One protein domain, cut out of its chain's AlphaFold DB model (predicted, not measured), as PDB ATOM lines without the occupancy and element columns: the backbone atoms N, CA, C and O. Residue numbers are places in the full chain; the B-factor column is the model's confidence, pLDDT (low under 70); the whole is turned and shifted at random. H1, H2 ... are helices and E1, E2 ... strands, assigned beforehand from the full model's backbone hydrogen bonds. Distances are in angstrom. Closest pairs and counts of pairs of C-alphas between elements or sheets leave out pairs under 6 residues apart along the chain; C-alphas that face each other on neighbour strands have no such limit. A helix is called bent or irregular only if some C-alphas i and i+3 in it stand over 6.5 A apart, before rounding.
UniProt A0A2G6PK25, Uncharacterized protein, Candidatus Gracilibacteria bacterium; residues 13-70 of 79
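What this domain is: This is residues 13 to 70 of the 79 residues of an uncharacterized protein of Candidatus Gracilibacteria bacterium (UniProt A0A2G6PK25). The model is a narrow sheet of three strands with H1 slanting over one face and the other face free of named helices, while the short helix H2 follows E3 beyond the end of the sheet and adds to the length. The 58 printed residues hold, along the chain, E1, E2, H1, E3 and H2, a mixed class of helices and strands. The sheet is mixed, in the order E1, E3, E2. The C-alphas span 39 by 18 by 14 A, a rod, and the whole is only just loose, close to compact, with a radius of gyration of the C-alphas of 12.4 A.

Where its parts are: Find C-alpha 14 at (-25.033, 6.728, 164.020); there E1 begins, residues 14 to 18, 13.1 A long. Go on to E2, residues 25 to 30, 16.9 A long. Next look for C-alpha 38 at (-36.864, 1.999, 151.724), from which H1 runs through residues 38 to 49, 18.2 A. H1 is irregular: C-alphas 45 and 48 are 7.0 A apart. E3 follows at residues 56 to 61, 16.8 A long. H2, residues 64 to 69, measures 8.7 A and ends at C-alpha 69, (-32.338, -10.857, 158.920).

How they stand to each other: Begin with the edge strand E1, antiparallel to its neighbour E3 at 167 degrees; look there for N 15 and O 59, 2.8 A apart and within hydrogen-bond range. On the other side of the inner strand E3 is the edge strand E2, parallel to it at 15 degrees, where N 28 and O 58 are within range at 2.8 A. E2, H1 and E3 make a strand-helix-strand unit, two parallel neighbour strands with a helix between, and its crossover is right-handed. H1 is on the sheet at a height of 9.4 A, two layers with the helix on one face. It runs slantwise to the strands, at 45 degrees to E3 on the local plane. It lies over E3, and only just over E1 and E2, with 3 of its C-alphas falling on each of these two. The closest C-alphas of E2 and H1 are those of Val 30 and Gly 39, 5.2 A apart. H2 is not on the sheet, and it is apart from H1. Every O i to N i+4 pair is within hydrogen-bond range in H2, and 6 of 8 are in H1.

The domain as a whole: Look for the two farthest C-alphas at Thr 22 and Gln 69, 39.8 A apart. The printed part has no cut. The link from E3 to H2 is tight, the other three are short, and no link is long. The mean pLDDT of the printed part is 94.8, and no printed residue is under 70.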
ATOM      1  N   SER A  13     -23.238   3.033 163.112       86.06
ATOM      2  CA  SER A  13     -24.711   3.036 162.946       86.06
ATOM      3  C   SER A  13     -25.380   4.394 163.213       86.06
ATOM      4  O   SER A  13     -26.565   4.577 162.921       86.06
ATOM      5  N   ILE A  14     -24.617   5.351 163.752       92.62
ATOM      6  CA  ILE A  14     -25.033   6.728 164.020       92.62
ATOM      7  C   ILE A  14     -24.057   7.671 163.320       92.62
ATOM      8  O   ILE A  14     -22.877   7.729 163.661       92.62
ATOM      9  N   TYR A  15     -24.567   8.461 162.384       93.31
ATOM     10  CA  TYR A  15     -23.821   9.506 161.694       93.31
ATOM     11  C   TYR A  15     -24.219  10.861 162.267       93.31
ATOM     12  O   TYR A  15     -25.406  11.152 162.421       93.31
ATOM     13  N   THR A  16     -23.227  11.684 162.596       95.00
ATOM     14  CA  THR A  16     -23.443  13.030 163.135       95.00
ATOM     15  C   THR A  16     -22.960  14.059 162.131       95.00
ATOM     16  O   THR A  16     -21.810  14.017 161.701       95.00
ATOM     17  N   PHE A  17     -23.832  15.006 161.813       95.19
ATOM     18  CA  PHE A  17     -23.527  16.163 160.988       95.19
ATOM     19  C   PHE A  17     -23.715  17.410 161.841       95.19
ATOM     20  O   PHE A  17     -24.762  17.584 162.467       95.19
ATOM     21  N   ASP A  18     -22.703  18.269 161.879       96.56
ATOM     22  CA  ASP A  18     -22.732  19.529 162.617       96.56
ATOM     23  C   ASP A  18     -22.304  20.661 161.687       96.56
ATOM     24  O   ASP A  18     -21.211  20.640 161.126       96.56
ATOM     25  N   SER A  19     -23.188  21.637 161.504       97.25
ATOM     26  CA  SER A  19     -22.934  22.790 160.638       97.25
ATOM     27  C   SER A  19     -22.093  23.875 161.319       97.25
ATOM     28  O   SER A  19     -21.647  24.807 160.652       97.25
ATOM     29  N   GLY A  20     -21.959  23.833 162.652       97.06
ATOM     30  CA  GLY A  20     -21.370  24.907 163.459       97.06
ATOM     31  C   GLY A  20     -22.201  26.199 163.526       97.06
ATOM     32  O   GLY A  20     -21.802  27.148 164.200       97.06
ATOM     33  N   LYS A  21     -23.358  26.263 162.854       98.31
ATOM     34  CA  LYS A  21     -24.264  27.422 162.837       98.31
ATOM     35  C   LYS A  21     -25.475  27.164 163.730       98.31
ATOM     36  O   LYS A  21     -25.977  26.041 163.786       98.31
ATOM     37  N   THR A  22     -25.999  28.213 164.370       97.94
ATOM     38  CA  THR A  22     -27.253  28.135 165.137       97.94
ATOM     39  C   THR A  22     -28.382  27.591 164.263       97.94
ATOM     40  O   THR A  22     -28.639  28.094 163.172       97.94
ATOM     41  N   GLY A  23     -29.059  26.559 164.756       97.75
ATOM     42  CA  GLY A  23     -30.154  25.884 164.074       97.75
ATOM     43  C   GLY A  23     -30.682  24.728 164.916       97.75
ATOM     44  O   GLY A  23     -30.195  24.480 166.020       97.75
ATOM     45  N   ASN A  24     -31.681  24.022 164.394       98.25
ATOM     46  CA  ASN A  24     -32.328  22.932 165.116       98.25
ATOM     47  C   ASN A  24     -31.432  21.691 165.195       98.25
ATOM     48  O   ASN A  24     -30.673  21.383 164.276       98.25
ATOM     49  N   THR A  25     -31.599  20.924 166.266       98.25
ATOM     50  CA  THR A  25     -31.093  19.553 166.341       98.25
ATOM     51  C   THR A  25     -32.176  18.606 165.838       98.25
ATOM     52  O   THR A  25     -33.280  18.599 166.376       98.25
ATOM     53  N   THR A  26     -31.871  17.816 164.809       97.75
ATOM     54  CA  THR A  26     -32.812  16.878 164.179       97.75
ATOM     55  C   THR A  26     -32.261  15.461 164.212       97.75
ATOM     56  O   THR A  26     -31.090  15.239 163.916       97.75
ATOM     57  N   THR A  27     -33.118  14.488 164.509       97.56
ATOM     58  CA  THR A  27     -32.773  13.066 164.415       97.56
ATOM     59  C   THR A  27     -33.604  12.411 163.325       97.56
ATOM     60  O   THR A  27     -34.828  12.535 163.314       97.56
ATOM     61  N   ILE A  28     -32.939  11.692 162.427       96.81
ATOM     62  CA  ILE A  28     -33.557  10.883 161.380       96.81
ATOM     63  C   ILE A  28     -33.218   9.431 161.678       96.81
ATOM     64  O   ILE A  28     -32.049   9.056 161.721       96.81
ATOM     65  N   MET A  29     -34.240   8.606 161.874       96.88
ATOM     66  CA  MET A  29     -34.064   7.199 162.203       96.88
ATOM     67  C   MET A  29     -34.706   6.327 161.130       96.88
ATOM     68  O   MET A  29     -35.865   6.526 160.769       96.88
ATOM     69  N   VAL A  30     -33.943   5.361 160.625       96.69
ATOM     70  CA  VAL A  30     -34.377   4.416 159.593       96.69
ATOM     71  C   VAL A  30     -34.094   2.983 160.024       96.69
ATOM     72  O   VAL A  30     -33.225   2.728 160.858       96.69
ATOM     73  N   GLY A  31     -34.842   2.031 159.461       94.69
ATOM     74  CA  GLY A  31     -34.662   0.614 159.780       94.69
ATOM     75  C   GLY A  31     -34.977   0.288 161.239       94.69
ATOM     76  O   GLY A  31     -34.304  -0.543 161.841       94.69
ATOM     77  N   VAL A  32     -35.975   0.964 161.821       95.75
ATOM     78  CA  VAL A  32     -36.537   0.598 163.135       95.75
ATOM     79  C   VAL A  32     -37.141  -0.800 163.051       95.75
ATOM     80  O   VAL A  32     -36.879  -1.651 163.904       95.75
ATOM     81  N   HIS A  33     -37.883  -1.050 161.969       95.75
ATOM     82  CA  HIS A  33     -38.237  -2.389 161.542       95.75
ATOM     83  C   HIS A  33     -37.296  -2.843 160.428       95.75
ATOM     84  O   HIS A  33     -37.125  -2.153 159.424       95.75
ATOM     85  N   GLY A  34     -36.692  -4.018 160.589       93.75
ATOM     86  CA  GLY A  34     -35.677  -4.517 159.658       93.75
ATOM     87  C   GLY A  34     -36.202  -4.932 158.281       93.75
ATOM     88  O   GLY A  34     -35.424  -5.072 157.345       93.75
ATOM     89  N   ASN A  35     -37.517  -5.085 158.128       95.12
ATOM     90  CA  ASN A  35     -38.167  -5.366 156.848       95.12
ATOM     91  C   ASN A  35     -38.654  -4.099 156.113       95.12
ATOM     92  O   ASN A  35     -39.220  -4.199 155.026       95.12
ATOM     93  N   GLU A  36     -38.435  -2.905 156.674       96.62
ATOM     94  CA  GLU A  36     -38.751  -1.614 156.049       96.62
ATOM     95  C   GLU A  36     -37.495  -1.032 155.378       96.62
ATOM     96  O   GLU A  36     -36.806  -0.169 155.920       96.62
ATOM     97  N   LEU A  37     -37.173  -1.531 154.180       95.00
ATOM     98  CA  LEU A  37     -35.880  -1.282 153.522       95.00
ATOM     99  C   LEU A  37     -35.768   0.059 152.777       95.00
ATOM    100  O   LEU A  37     -34.661   0.484 152.449       95.00
ATOM    101  N   SER A  38     -36.880   0.745 152.497       96.31
ATOM    102  CA  SER A  38     -36.864   1.999 151.724       96.31
ATOM    103  C   SER A  38     -36.070   3.107 152.424       96.31
ATOM    104  O   SER A  38     -35.234   3.749 151.790       96.31
ATOM    105  N   GLY A  39     -36.280   3.287 153.731       95.31
ATOM    106  CA  GLY A  39     -35.561   4.262 154.553       95.31
ATOM    107  C   GLY A  39     -34.050   4.000 154.617       95.31
ATOM    108  O   GLY A  39     -33.284   4.891 154.253       95.31
ATOM    109  N   PRO A  40     -33.599   2.796 155.023       94.38
ATOM    110  CA  PRO A  40     -32.185   2.420 155.015       94.38
ATOM    111  C   PRO A  40     -31.518   2.610 153.651       94.38
ATOM    112  O   PRO A  40     -30.451   3.211 153.580       94.38
ATOM    113  N   ASN A  41     -32.160   2.181 152.560       94.12
ATOM    114  CA  ASN A  41     -31.601   2.339 151.216       94.12
ATOM    115  C   ASN A  41     -31.453   3.816 150.824       94.12
ATOM    116  O   ASN A  41     -30.413   4.212 150.303       94.12
ATOM    117  N   ALA A  42     -32.469   4.642 151.095       95.00
ATOM    118  CA  ALA A  42     -32.388   6.077 150.848       95.00
ATOM    119  C   ALA A  42     -31.261   6.719 151.670       95.00
ATOM    120  O   ALA A  42     -30.473   7.487 151.125       95.00
ATOM    121  N   MET A  43     -31.143   6.350 152.948       93.38
ATOM    122  CA  MET A  43     -30.097   6.842 153.842       93.38
ATOM    123  C   MET A  43     -28.695   6.497 153.321       93.38
ATOM    124  O   MET A  43     -27.867   7.389 153.158       93.38
ATOM    125  N   MET A  44     -28.439   5.231 152.981       90.81
ATOM    126  CA  MET A  44     -27.133   4.789 152.471       90.81
ATOM    127  C   MET A  44     -26.722   5.507 151.180       90.81
ATOM    128  O   MET A  44     -25.536   5.736 150.962       90.81
ATOM    129  N   ASN A  45     -27.689   5.907 150.349       92.12
ATOM    130  CA  ASN A  45     -27.420   6.663 149.127       92.12
ATOM    131  C   ASN A  45     -27.066   8.136 149.392       92.12
ATOM    132  O   ASN A  45     -26.271   8.707 148.647       92.12
ATOM    133  N   ILE A  46     -27.653   8.763 150.420       91.88
ATOM    134  CA  ILE A  46     -27.429  10.191 150.705       91.88
ATOM    135  C   ILE A  46     -26.238  10.440 151.632       91.88
ATOM    136  O   ILE A  46     -25.589  11.475 151.500       91.88
ATOM    137  N   LEU A  47     -25.929   9.508 152.543       90.12
ATOM    138  CA  LEU A  47     -24.894   9.675 153.571       90.12
ATOM    139  C   LEU A  47     -23.528  10.144 153.031       90.12
ATOM    140  O   LEU A  47     -22.939  11.016 153.665       90.12
ATOM    141  N   PRO A  48     -23.013   9.649 151.884       88.94
ATOM    142  CA  PRO A  48     -21.710  10.083 151.374       88.94
ATOM    143  C   PRO A  48     -21.653  11.548 150.924       88.94
ATOM    144  O   PRO A  48     -20.564  12.102 150.825       88.94
ATOM    145  N   ASN A  49     -22.801  12.159 150.618       89.81
ATOM    146  CA  ASN A  49     -22.884  13.469 149.967       89.81
ATOM    147  C   ASN A  49     -23.744  14.473 150.748       89.81
ATOM    148  O   ASN A  49     -24.109  15.517 150.211       89.81
ATOM    149  N   ILE A  50     -24.141  14.148 151.979       90.88
ATOM    150  CA  ILE A  50     -25.028  15.008 152.758       90.88
ATOM    151  C   ILE A  50     -24.259  16.212 153.313       90.88
ATOM    152  O   ILE A  50     -23.229  16.081 153.970       90.88
ATOM    153  N   GLU A  51     -24.806  17.398 153.074       93.06
ATOM    154  CA  GLU A  51     -24.352  18.661 153.646       93.06
ATOM    155  C   GLU A  51     -25.540  19.313 154.357       93.06
ATOM    156  O   GLU A  51     -26.644  19.377 153.810       93.06
ATOM    157  N   ILE A  52     -25.342  19.774 155.595       95.62
ATOM    158  CA  ILE A  52     -26.403  20.409 156.384       95.62
ATOM    159  C   ILE A  52     -26.207  21.926 156.454       95.62
ATOM    160  O   ILE A  52     -25.097  22.422 156.625       95.62
ATOM    161  N   ILE A  53     -27.309  22.673 156.341       97.19
ATOM    162  CA  ILE A  53     -27.281  24.142 156.221       97.19
ATOM    163  C   ILE A  53     -27.054  24.824 157.582       97.19
ATOM    164  O   ILE A  53     -26.255  25.761 157.676       97.19
ATOM    165  N   SER A  54     -27.762  24.381 158.628       97.94
ATOM    166  CA  SER A  54     -27.662  24.896 160.002       97.94
ATOM    167  C   SER A  54     -28.086  23.847 161.042       97.94
ATOM    168  O   SER A  54     -28.814  22.906 160.721       97.94
ATOM    169  N   GLY A  55     -27.641  24.002 162.294       98.06
ATOM    170  CA  GLY A  55     -27.930  23.065 163.380       98.06
ATOM    171  C   GLY A  55     -27.121  21.765 163.318       98.06
ATOM    172  O   GLY A  55     -25.986  21.752 162.827       98.06
ATOM    173  N   LYS A  56     -27.716  20.687 163.845       98.19
ATOM    174  CA  LYS A  56     -27.122  19.344 163.927       98.19
ATOM    175  C   LYS A  56     -28.097  18.281 163.441       98.19
ATOM    176  O   LYS A  56     -29.288  18.355 163.742       98.19
ATOM    177  N   VAL A  57     -27.589  17.266 162.748       97.56
ATOM    178  CA  VAL A  57     -28.375  16.106 162.314       97.56
ATOM    179  C   VAL A  57     -27.735  14.819 162.816       97.56
ATOM    180  O   VAL A  57     -26.550  14.585 162.591       97.56
ATOM    181  N   PHE A  58     -28.537  13.971 163.453       96.62
ATOM    182  CA  PHE A  58     -28.184  12.592 163.781       96.62
ATOM    183  C   PHE A  58     -28.940  11.649 162.847       96.62
ATOM    184  O   PHE A  58     -30.166  11.575 162.907       96.62
ATOM    185  N   ALA A  59     -28.227  10.931 161.984       95.69
ATOM    186  CA  ALA A  59     -28.802   9.890 161.139       95.69
ATOM    187  C   ALA A  59     -28.509   8.514 161.750       95.69
ATOM    188  O   ALA A  59     -27.349   8.166 161.955       95.69
ATOM    189  N   ILE A  60     -29.555   7.745 162.055       95.69
ATOM    190  CA  ILE A  60     -29.466   6.491 162.811       95.69
ATOM    191  C   ILE A  60     -30.010   5.334 161.972       95.69
ATOM    192  O   ILE A  60     -31.170   5.356 161.550       95.69
ATOM    193  N   ILE A  61     -29.194   4.297 161.797       95.25
ATOM    194  CA  ILE A  61     -29.621   2.982 161.314       95.25
ATOM    195  C   ILE A  61     -29.905   2.120 162.547       95.25
ATOM    196  O   ILE A  61     -28.985   1.662 163.219       95.25
ATOM    197  N   ALA A  62     -31.185   1.951 162.883       93.81
ATOM    198  CA  ALA A  62     -31.580   1.550 164.232       93.81
ATOM    199  C   ALA A  62     -31.409   0.051 164.532       93.81
ATOM    200  O   ALA A  62     -30.688  -0.319 165.454       93.81
ATOM    201  N   ASN A  63     -32.091  -0.829 163.794       93.38
ATOM    202  CA  ASN A  63     -32.185  -2.247 164.137       93.38
ATOM    203  C   ASN A  63     -31.333  -3.108 163.202       93.38
ATOM    204  O   ASN A  63     -31.857  -3.850 162.369       93.38
ATOM    205  N   LEU A  64     -30.008  -2.992 163.334       92.25
ATOM    206  CA  LEU A  64     -29.039  -3.672 162.463       92.25
ATOM    207  C   LEU A  64     -29.308  -5.179 162.367       92.25
ATOM    208  O   LEU A  64     -29.406  -5.724 161.274       92.25
ATOM    209  N   LYS A  65     -29.542  -5.837 163.509       91.44
ATOM    210  CA  LYS A  65     -29.808  -7.279 163.565       91.44
ATOM    211  C   LYS A  65     -31.087  -7.666 162.813       91.44
ATOM    212  O   LYS A  65     -31.107  -8.678 162.118       91.44
ATOM    213  N   ALA A  66     -32.162  -6.883 162.933       93.25
ATOM    214  CA  ALA A  66     -33.397  -7.161 162.201       93.25
ATOM    215  C   ALA A  66     -33.262  -6.851 160.703       93.25
ATOM    216  O   ALA A  66     -33.837  -7.576 159.892       93.25
ATOM    217  N   LEU A  67     -32.499  -5.814 160.335       93.06
ATOM    218  CA  LEU A  67     -32.181  -5.469 158.944       93.06
ATOM    219  C   LEU A  67     -31.395  -6.590 158.260       93.06
ATOM    220  O   LEU A  67     -31.763  -7.023 157.171       93.06
ATOM    221  N   GLU A  68     -30.361  -7.112 158.924       91.94
ATOM    222  CA  GLU A  68     -29.561  -8.243 158.437       91.94
ATOM    223  C   GLU A  68     -30.414  -9.492 158.179       91.94
ATOM    224  O   GLU A  68     -30.161 -10.243 157.236       91.94
ATOM    225  N   GLN A  69     -31.441  -9.704 159.003       92.94
ATOM    226  CA  GLN A  69     -32.338 -10.857 158.920       92.94
ATOM    227  C   GLN A  69     -33.585 -10.600 158.059       92.94
ATOM    228  O   GLN A  69     -34.364 -11.526 157.839       92.94
ATOM    229  N   ASN A  70     -33.786  -9.371 157.567       94.25
ATOM    230  CA  ASN A  70     -35.011  -8.925 156.894       94.25
ATOM    231  C   ASN A  70     -36.291  -9.268 157.690       94.25
ATOM    232  O   ASN A  70     -37.289  -9.752 157.151       94.25
TER     233      ASN A  70